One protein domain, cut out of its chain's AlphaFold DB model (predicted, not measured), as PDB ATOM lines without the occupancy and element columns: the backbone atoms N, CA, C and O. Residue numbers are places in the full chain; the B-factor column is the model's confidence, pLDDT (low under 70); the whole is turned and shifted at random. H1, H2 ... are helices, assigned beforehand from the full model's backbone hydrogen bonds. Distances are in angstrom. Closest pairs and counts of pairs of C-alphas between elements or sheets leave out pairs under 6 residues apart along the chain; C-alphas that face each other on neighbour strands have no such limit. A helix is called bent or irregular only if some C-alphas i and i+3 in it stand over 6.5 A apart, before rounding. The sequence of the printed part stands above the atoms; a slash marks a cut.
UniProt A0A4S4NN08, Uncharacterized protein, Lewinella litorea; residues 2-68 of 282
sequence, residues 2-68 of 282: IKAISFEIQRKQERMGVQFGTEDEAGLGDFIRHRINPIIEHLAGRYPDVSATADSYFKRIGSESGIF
ATOM      1  N   ILE A   2     -37.096  -2.342 -31.412       78.81
ATOM      2  CA  ILE A   2     -37.410  -0.946 -31.810       78.81
ATOM      3  C   ILE A   2     -36.650   0.114 -30.988       78.81
ATOM      4  O   ILE A   2     -35.993   0.965 -31.571       78.81
ATOM      5  N   LYS A   3     -36.622   0.001 -29.649       82.06
ATOM      6  CA  LYS A   3     -35.854   0.921 -28.780       82.06
ATOM      7  C   LYS A   3     -34.350   0.972 -29.098       82.06
ATOM      8  O   LYS A   3     -33.749   2.032 -28.989       82.06
ATOM      9  N   ALA A   4     -33.754  -0.152 -29.502       80.56
ATOM     10  CA  ALA A   4     -32.341  -0.207 -29.882       80.56
ATOM     11  C   ALA A   4     -32.096   0.503 -31.222       80.56
ATOM     12  O   ALA A   4     -31.132   1.244 -31.358       80.56
ATOM     13  N   ILE A   5     -33.013   0.356 -32.185       84.25
ATOM     14  CA  ILE A   5     -32.944   1.087 -33.456       84.25
ATOM     15  C   ILE A   5     -33.140   2.587 -33.247       84.25
ATOM     16  O   ILE A   5     -32.374   3.363 -33.808       84.25
ATOM     17  N   SER A   6     -34.093   3.005 -32.410       85.75
ATOM     18  CA  SER A   6     -34.274   4.420 -32.061       85.75
ATOM     19  C   SER A   6     -33.017   5.018 -31.425       85.75
ATOM     20  O   SER A   6     -32.602   6.106 -31.812       85.75
ATOM     21  N   PHE A   7     -32.368   4.285 -30.514       86.56
ATOM     22  CA  PHE A   7     -31.096   4.700 -29.917       86.56
ATOM     23  C   PHE A   7     -29.979   4.847 -30.965       86.56
ATOM     24  O   PHE A   7     -29.213   5.808 -30.943       86.56
ATOM     25  N   GLU A   8     -29.896   3.927 -31.924       86.12
ATOM     26  CA  GLU A   8     -28.896   4.004 -32.992       86.12
ATOM     27  C   GLU A   8     -29.151   5.122 -34.004       86.12
ATOM     28  O   GLU A   8     -28.191   5.736 -34.474       86.12
ATOM     29  N   ILE A   9     -30.418   5.424 -34.310       87.94
ATOM     30  CA  ILE A   9     -30.794   6.598 -35.110       87.94
ATOM     31  C   ILE A   9     -30.320   7.867 -34.400       87.94
ATOM     32  O   ILE A   9     -29.644   8.687 -35.017       87.94
ATOM     33  N   GLN A  10     -30.611   7.998 -33.103       87.94
ATOM     34  CA  GLN A  10     -30.224   9.166 -32.315       87.94
ATOM     35  C   GLN A  10     -28.700   9.351 -32.279       87.94
ATOM     36  O   GLN A  10     -28.198  10.434 -32.565       87.94
ATOM     37  N   ARG A  11     -27.941   8.273 -32.054       86.75
ATOM     38  CA  ARG A  11     -26.470   8.322 -32.068       86.75
ATOM     39  C   ARG A  11     -25.907   8.732 -33.435       86.75
ATOM     40  O   ARG A  11     -24.914   9.455 -33.504       86.75
ATOM     41  N   LYS A  12     -26.511   8.259 -34.532       85.00
ATOM     42  CA  LYS A  12     -26.123   8.676 -35.888       85.00
ATOM     43  C   LYS A  12     -26.468  10.147 -36.137       85.00
ATOM     44  O   LYS A  12     -25.639  10.844 -36.704       85.00
ATOM     45  N   GLN A  13     -27.617  10.634 -35.666       85.38
ATOM     46  CA  GLN A  13     -27.993  12.054 -35.739       85.38
ATOM     47  C   GLN A  13     -27.011  12.961 -34.994       85.38
ATOM     48  O   GLN A  13     -26.562  13.956 -35.553       85.38
ATOM     49  N   GLU A  14     -26.618  12.585 -33.779       84.62
ATOM     50  CA  GLU A  14     -25.626  13.328 -32.993       84.62
ATOM     51  C   GLU A  14     -24.265  13.382 -33.699       84.62
ATOM     52  O   GLU A  14     -23.643  14.441 -33.769       84.62
ATOM     53  N   ARG A  15     -23.822  12.264 -34.292       81.62
ATOM     54  CA  ARG A  15     -22.565  12.208 -35.052       81.62
ATOM     55  C   ARG A  15     -22.594  13.115 -36.288       81.62
ATOM     56  O   ARG A  15     -21.615  13.817 -36.527       81.62
ATOM     57  N   MET A  16     -23.716  13.149 -37.016       79.75
ATOM     58  CA  MET A  16     -23.890  14.027 -38.184       79.75
ATOM     59  C   MET A  16     -23.796  15.518 -37.829       79.75
ATOM     60  O   MET A  16     -23.354  16.306 -38.657       79.75
ATOM     61  N   GLY A  17     -24.170  15.909 -36.604       73.19
ATOM     62  CA  GLY A  17     -24.059  17.295 -36.141       73.19
ATOM     63  C   GLY A  17     -22.625  17.768 -35.875       73.19
ATOM     64  O   GLY A  17     -22.401  18.968 -35.746       73.19
ATOM     65  N   VAL A  18     -21.658  16.848 -35.787       75.75
ATOM     66  CA  VAL A  18     -20.254  17.157 -35.464       75.75
ATOM     67  C   VAL A  18     -19.359  17.033 -36.694       75.75
ATOM     68  O   VAL A  18     -18.507  17.889 -36.925       75.75
ATOM     69  N   GLN A  19     -19.533  15.971 -37.483       70.50
ATOM     70  CA  GLN A  19     -18.728  15.715 -38.672       70.50
ATOM     71  C   GLN A  19     -19.516  14.837 -39.649       70.50
ATOM     72  O   GLN A  19     -20.091  13.824 -39.251       70.50
ATOM     73  N   PHE A  20     -19.529  15.220 -40.925       73.88
ATOM     74  CA  PHE A  20     -20.181  14.461 -41.987       73.88
ATOM     75  C   PHE A  20     -19.237  14.348 -43.183       73.88
ATOM     76  O   PHE A  20     -18.906  15.353 -43.811       73.88
ATOM     77  N   GLY A  21     -18.755  13.135 -43.449       75.62
ATOM     78  CA  GLY A  21     -17.924  12.824 -44.611       75.62
ATOM     79  C   GLY A  21     -18.595  11.842 -45.571       75.62
ATOM     80  O   GLY A  21     -19.607  11.223 -45.256       75.62
ATOM     81  N   THR A  22     -17.978  11.638 -46.735       74.50
ATOM     82  CA  THR A  22     -18.469  10.723 -47.781       74.50
ATOM     83  C   THR A  22     -18.628   9.277 -47.290       74.50
ATOM     84  O   THR A  22     -19.565   8.583 -47.678       74.50
ATOM     85  N   GLU A  23     -17.749   8.817 -46.394       76.00
ATOM     86  CA  GLU A  23     -17.869   7.489 -45.773       76.00
ATOM     87  C   GLU A  23     -19.080   7.390 -44.829       76.00
ATOM     88  O   GLU A  23     -19.742   6.349 -44.775       76.00
ATOM     89  N   ASP A  24     -19.408   8.471 -44.111       80.12
ATOM     90  CA  ASP A  24     -20.587   8.520 -43.242       80.12
ATOM     91  C   ASP A  24     -21.881   8.522 -44.068       80.12
ATOM     92  O   ASP A  24     -22.852   7.875 -43.674       80.12
ATOM     93  N   GLU A  25     -21.887   9.193 -45.224       79.69
ATOM     94  CA  GLU A  25     -23.019   9.221 -46.156       79.69
ATOM     95  C   GLU A  25     -23.327   7.826 -46.713       79.69
ATOM     96  O   GLU A  25     -24.466   7.359 -46.625       79.69
ATOM     97  N   ALA A  26     -22.307   7.115 -47.206       80.44
ATOM     98  CA  ALA A  26     -22.460   5.745 -47.693       80.44
ATOM     99  C   ALA A  26     -22.971   4.808 -46.585       80.44
ATOM    100  O   ALA A  26     -23.962   4.095 -46.762       80.44
ATOM    101  N   GLY A  27     -22.359   4.875 -45.396       83.69
ATOM    102  CA  GLY A  27     -22.767   4.066 -44.248       83.69
ATOM    103  C   GLY A  27     -24.158   4.416 -43.700       83.69
ATOM    104  O   GLY A  27     -24.829   3.562 -43.110       83.69
ATOM    105  N   LEU A  28     -24.617   5.658 -43.864       85.62
ATOM    106  CA  LEU A  28     -25.984   6.063 -43.539       85.62
ATOM    107  C   LEU A  28     -26.975   5.522 -44.569       85.62
ATOM    108  O   LEU A  28     -28.016   4.993 -44.176       85.62
ATOM    109  N   GLY A  29     -26.636   5.601 -45.856       84.81
ATOM    110  CA  GLY A  29     -27.450   5.048 -46.932       84.81
ATOM    111  C   GLY A  29     -27.696   3.551 -46.746       84.81
ATOM    112  O   GLY A  29     -28.841   3.104 -46.779       84.81
ATOM    113  N   ASP A  30     -26.647   2.789 -46.428       86.44
ATOM    114  CA  ASP A  30     -26.771   1.354 -46.161       86.44
ATOM    115  C   ASP A  30     -27.574   1.048 -44.897       86.44
ATOM    116  O   ASP A  30     -28.353   0.092 -44.876       86.44
ATOM    117  N   PHE A  31     -27.427   1.862 -43.849       88.25
ATOM    118  CA  PHE A  31     -28.215   1.729 -42.625       88.25
ATOM    119  C   PHE A  31     -29.709   1.966 -42.879       88.25
ATOM    120  O   PHE A  31     -30.547   1.221 -42.366       88.25
ATOM    121  N   ILE A  32     -30.051   2.973 -43.685       88.62
ATOM    122  CA  ILE A  32     -31.437   3.233 -44.075       88.62
ATOM    123  C   ILE A  32     -31.962   2.050 -44.897       88.62
ATOM    124  O   ILE A  32     -32.936   1.414 -44.494       88.62
ATOM    125  N   ARG A  33     -31.250   1.678 -45.968       87.81
ATOM    126  CA  ARG A  33     -31.677   0.649 -46.923       87.81
ATOM    127  C   ARG A  33     -31.848  -0.733 -46.294       87.81
ATOM    128  O   ARG A  33     -32.868  -1.377 -46.503       87.81
ATOM    129  N   HIS A  34     -30.864  -1.194 -45.525       89.25
ATOM    130  CA  HIS A  34     -30.832  -2.577 -45.038       89.25
ATOM    131  C   HIS A  34     -31.381  -2.744 -43.625       89.25
ATOM    132  O   HIS A  34     -31.660  -3.866 -43.205       89.25
ATOM    133  N   ARG A  35     -31.518  -1.652 -42.865       88.44
ATOM    134  CA  ARG A  35     -31.985  -1.718 -41.480       88.44
ATOM    135  C   ARG A  35     -33.284  -0.987 -41.243       88.44
ATOM    136  O   ARG A  35     -34.149  -1.560 -40.600       88.44
ATOM    137  N   ILE A  36     -33.432   0.246 -41.715       89.44
ATOM    138  CA  ILE A  36     -34.647   1.028 -41.459       89.44
ATOM    139  C   ILE A  36     -35.795   0.565 -42.358       89.44
ATOM    140  O   ILE A  36     -36.853   0.222 -41.829       89.44
ATOM    141  N   ASN A  37     -35.581   0.475 -43.674       90.81
ATOM    142  CA  ASN A  37     -36.642   0.131 -44.628       90.81
ATOM    143  C   ASN A  37     -37.327  -1.209 -44.299       90.81
ATOM    144  O   ASN A  37     -38.550  -1.200 -44.152       90.81
ATOM    145  N   PRO A  38     -36.604  -2.325 -44.045       90.62
ATOM    146  CA  PRO A  38     -37.251  -3.610 -43.763       90.62
ATOM    147  C   PRO A  38     -38.073  -3.599 -42.469       90.62
ATOM    148  O   PRO A  38     -39.066  -4.311 -42.336       90.62
ATOM    149  N   ILE A  39     -37.674  -2.780 -41.491       88.88
ATOM    150  CA  ILE A  39     -38.420  -2.627 -40.240       88.88
ATOM    151  C   ILE A  39     -39.712  -1.859 -40.490       88.88
ATOM    152  O   ILE A  39     -40.752  -2.254 -39.967       88.88
ATOM    153  N   ILE A  40     -39.659  -0.775 -41.268       88.31
ATOM    154  CA  ILE A  40     -40.851   0.010 -41.608       88.31
ATOM    155  C   ILE A  40     -41.828  -0.850 -42.421       88.31
ATOM    156  O   ILE A  40     -43.011  -0.864 -42.089       88.31
ATOM    157  N   GLU A  41     -41.348  -1.636 -43.391       89.38
ATOM    158  CA  GLU A  41     -42.171  -2.606 -44.134       89.38
ATOM    159  C   GLU A  41     -42.833  -3.629 -43.202       89.38
ATOM    160  O   GLU A  41     -44.044  -3.850 -43.265       89.38
ATOM    161  N   HIS A  42     -42.064  -4.221 -42.280       88.75
ATOM    162  CA  HIS A  42     -42.599  -5.191 -41.325       88.75
ATOM    163  C   HIS A  42     -43.657  -4.581 -40.391       88.75
ATOM    164  O   HIS A  42     -44.660  -5.225 -40.076       88.75
ATOM    165  N   LEU A  43     -43.450  -3.337 -39.943       87.62
ATOM    166  CA  LEU A  43     -44.410  -2.622 -39.101       87.62
ATOM    167  C   LEU A  43     -45.690  -2.277 -39.869       87.62
ATOM    168  O   LEU A  43     -46.772  -2.473 -39.319       87.62
ATOM    169  N   ALA A  44     -45.579  -1.838 -41.125       88.62
ATOM    170  CA  ALA A  44     -46.722  -1.537 -41.984       88.62
ATOM    171  C   ALA A  44     -47.587  -2.780 -42.249       88.62
ATOM    172  O   ALA A  44     -48.809  -2.712 -42.161       88.62
ATOM    173  N   GLY A  45     -46.958  -3.940 -42.482       88.06
ATOM    174  CA  GLY A  45     -47.674  -5.203 -42.695       88.06
ATOM    175  C   GLY A  45     -48.369  -5.759 -41.446       88.06
ATOM    176  O   GLY A  45     -49.295  -6.559 -41.565       88.06
ATOM    177  N   ARG A  46     -47.938  -5.358 -40.239       88.56
ATOM    178  CA  ARG A  46     -48.483  -5.867 -38.967       88.56
ATOM    179  C   ARG A  46     -49.474  -4.918 -38.294       88.56
ATOM    180  O   ARG A  46     -50.361  -5.395 -37.589       88.56
ATOM    181  N   TYR A  47     -49.320  -3.609 -38.477       88.94
ATOM    182  CA  TYR A  47     -50.123  -2.587 -37.806       88.94
ATOM    183  C   TYR A  47     -50.775  -1.658 -38.840       88.94
ATOM    184  O   TYR A  47     -50.100  -0.764 -39.357       88.94
ATOM    185  N   PRO A  48     -52.085  -1.818 -39.116       87.38
ATOM    186  CA  PRO A  48     -52.802  -1.009 -40.105       87.38
ATOM    187  C   PRO A  48     -52.699   0.500 -39.855       87.38
ATOM    188  O   PRO A  48     -52.551   1.273 -40.799       87.38
ATOM    189  N   ASP A  49     -52.674   0.911 -38.584       89.44
ATOM    190  CA  ASP A  49     -52.558   2.314 -38.159       89.44
ATOM    191  C   ASP A  49     -51.246   2.982 -38.613       89.44
ATOM    192  O   ASP A  49     -51.155   4.206 -38.695       89.44
ATOM    193  N   VAL A  50     -50.213   2.189 -38.921       86.19
ATOM    194  CA  VAL A  50     -48.891   2.669 -39.357       86.19
ATOM    195  C   VAL A  50     -48.774   2.699 -40.886       86.19
ATOM    196  O   VAL A  50     -47.905   3.396 -41.413       86.19
ATOM    197  N   SER A  51     -49.666   2.007 -41.607       85.38
ATOM    198  CA  SER A  51     -49.583   1.829 -43.064       85.38
ATOM    199  C   SER A  51     -49.544   3.161 -43.809       85.38
ATOM    200  O   SER A  51     -48.654   3.377 -44.623       85.38
ATOM    201  N   ALA A  52     -50.429   4.105 -43.469       88.56
ATOM    202  CA  ALA A  52     -50.480   5.404 -44.145       88.56
ATOM    203  C   ALA A  52     -49.170   6.209 -43.996       88.56
ATOM    204  O   ALA A  52     -48.712   6.860 -44.938       88.56
ATOM    205  N   THR A  53     -48.538   6.138 -42.821       88.44
ATOM    206  CA  THR A  53     -47.259   6.808 -42.544       88.44
ATOM    207  C   THR A  53     -46.104   6.124 -43.275       88.44
ATOM    208  O   THR A  53     -45.238   6.805 -43.827       88.44
ATOM    209  N   ALA A  54     -46.100   4.789 -43.317       87.44
ATOM    210  CA  ALA A  54     -45.113   4.011 -44.059       87.44
ATOM    211  C   ALA A  54     -45.211   4.268 -45.570       87.44
ATOM    212  O   ALA A  54     -44.196   4.531 -46.210       87.44
ATOM    213  N   ASP A  55     -46.420   4.308 -46.129       86.12
ATOM    214  CA  ASP A  55     -46.639   4.622 -47.542       86.12
ATOM    215  C   ASP A  55     -46.126   6.024 -47.887       86.12
ATOM    216  O   ASP A  55     -45.482   6.228 -48.917       86.12
ATOM    217  N   SER A  56     -46.358   7.007 -47.012       86.62
ATOM    218  CA  SER A  56     -45.804   8.352 -47.192       86.62
ATOM    219  C   SER A  56     -44.276   8.381 -47.113       86.62
ATOM    220  O   SER A  56     -43.664   9.225 -47.767       86.62
ATOM    221  N   TYR A  57     -43.658   7.519 -46.305       87.75
ATOM    222  CA  TYR A  57     -42.206   7.376 -46.239       87.75
ATOM    223  C   TYR A  57     -41.658   6.780 -47.540       87.75
ATOM    224  O   TYR A  57     -40.799   7.392 -48.174       87.75
ATOM    225  N   PHE A  58     -42.214   5.651 -47.989       85.69
ATOM    226  CA  PHE A  58     -41.769   4.954 -49.198       85.69
ATOM    227  C   PHE A  58     -42.010   5.753 -50.481       85.69
ATOM    228  O   PHE A  58     -41.215   5.668 -51.408       85.69
ATOM    229  N   LYS A  59     -43.041   6.605 -50.520       84.25
ATOM    230  CA  LYS A  59     -43.251   7.556 -51.626       84.25
ATOM    231  C   LYS A  59     -42.173   8.636 -51.734       84.25
ATOM    232  O   LYS A  59     -42.070   9.266 -52.780       84.25
ATOM    233  N   ARG A  60     -41.432   8.915 -50.657       80.56
ATOM    234  CA  ARG A  60     -40.412   9.975 -50.621       80.56
ATOM    235  C   ARG A  60     -38.987   9.461 -50.811       80.56
ATOM    236  O   ARG A  60     -38.105  10.282 -51.055       80.56
ATOM    237  N   ILE A  61     -38.749   8.159 -50.659       82.62
ATOM    238  CA  ILE A  61     -37.450   7.552 -50.969       82.62
ATOM    239  C   ILE A  61     -37.409   7.157 -52.450       82.62
ATOM    240  O   ILE A  61     -38.438   6.803 -53.026       82.62
ATOM    241  N   GLY A  62     -36.230   7.218 -53.068       72.56
ATOM    242  CA  GLY A  62     -36.044   6.807 -54.455       72.56
ATOM    243  C   GLY A  62     -36.343   5.317 -54.617       72.56
ATOM    244  O   GLY A  62     -35.825   4.488 -53.866       72.56
ATOM    245  N   SER A  63     -37.180   4.967 -55.598       65.94
ATOM    246  CA  SER A  63     -37.658   3.592 -55.807       65.94
ATOM    247  C   SER A  63     -36.537   2.593 -56.107       65.94
ATOM    248  O   SER A  63     -36.671   1.418 -55.784       65.94
ATOM    249  N   GLU A  64     -35.426   3.053 -56.690       68.25
ATOM    250  CA  GLU A  64     -34.240   2.226 -56.958       68.25
ATOM    251  C   GLU A  64     -33.158   2.369 -55.878       68.25
ATOM    252  O   GLU A  64     -32.476   1.402 -55.539       68.25
ATOM    253  N   SER A  65     -32.992   3.565 -55.306       71.62
ATOM    254  CA  SER A  65     -31.918   3.849 -54.349       71.62
ATOM    255  C   SER A  65     -32.253   3.401 -52.924       71.62
ATOM    256  O   SER A  65     -31.341   3.128 -52.135       71.62
ATOM    257  N   GLY A  66     -33.539   3.305 -52.573       73.50
ATOM    258  CA  GLY A  66     -34.013   2.967 -51.229       73.50
ATOM    259  C   GLY A  66     -33.658   4.016 -50.169       73.50
ATOM    260  O   GLY A  66     -33.698   3.712 -48.977       73.50
ATOM    261  N   ILE A  67     -33.276   5.226 -50.587       80.62
ATOM    262  CA  ILE A  67     -32.877   6.348 -49.727       80.62
ATOM    263  C   ILE A  67     -33.462   7.663 -50.258       80.62
ATOM    264  O   ILE A  67     -34.006   7.713 -51.356       80.62
ATOM    265  N   PHE A  68     -33.362   8.742 -49.483       78.94
ATOM    266  CA  PHE A  68     -33.742  10.077 -49.947       78.94
ATOM    267  C   PHE A  68     -32.638  10.647 -50.848       78.94
ATOM    268  O   PHE A  68     -31.624  11.129 -50.350       78.94
TER     269      PHE A  68
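AT A GLANCE: This is residues 2 to 68 of the 282 residues of an uncharacterized protein of Lewinella litorea (UniProt A0A4S4NN08). A long helix, H2, makes the longest axis, and a shorter helix folds back along it from each end: H1 runs alongside across a gap, while H3 packs on the last turns of H2 as a helical hairpin. Residues 59 to 68, with no named element, loop back toward the middle of H2, and residues 17 to 23 stick out at one end. The printed part has 67 residues, with three named helices in the order H1, H2, H3, no named strand, and the class all helix. It is only just compact, close to loose, with a radius of gyration of the C-alphas of 13.0 A and spans of 38 by 28 by 16 A.

HOW THE PARTS SIT: Start with H1, residues 2 to 16, and H2, residues 22 to 46: they are near each other, with 17 pairs of C-alphas within 10 A, the closest 8.1 A apart. Next comes H3, residues 48 to 58, which touches residues 40 to 45 of H2 alone; look at the closest C-alphas, those of Ala 44 and Ser 51, 4.5 A apart. H2 and H3 form a hairpin, opposite ways at a shallow tilt of 29 degrees. H1 and H3 are apart. In H1 every O i to N i+4 pair is within hydrogen-bond range; in H2 18 of 21 are, in H3 5 of 7.

IN THESE COORDINATES: Find C-alpha 2 at (-37.410, -0.946, -31.810); from there H1 runs 21.2 A to Met 16. H2 begins at C-alpha 22, (-18.469, 10.723, -47.781), and runs 35.4 A, with a kink of 26 degrees near residue 31. It is neither bent nor irregular, but only just: C-alphas 34 and 37 are 6.4 A apart. H3, 15.5 A long, ends at C-alpha 58, (-41.769, 4.954, -49.198); it is irregular, with C-alphas 49 and 52 7.0 A apart.

THE WHOLE: The two C-alphas farthest apart, those of Gln 19 and Pro 48, are 38.0 A apart. The printed part has no cut, and both links between helices are tight. Residues 17 to 23 stand free. The mean pLDDT of the printed part is 83.5; look for values under 70 at residues 63 to 64.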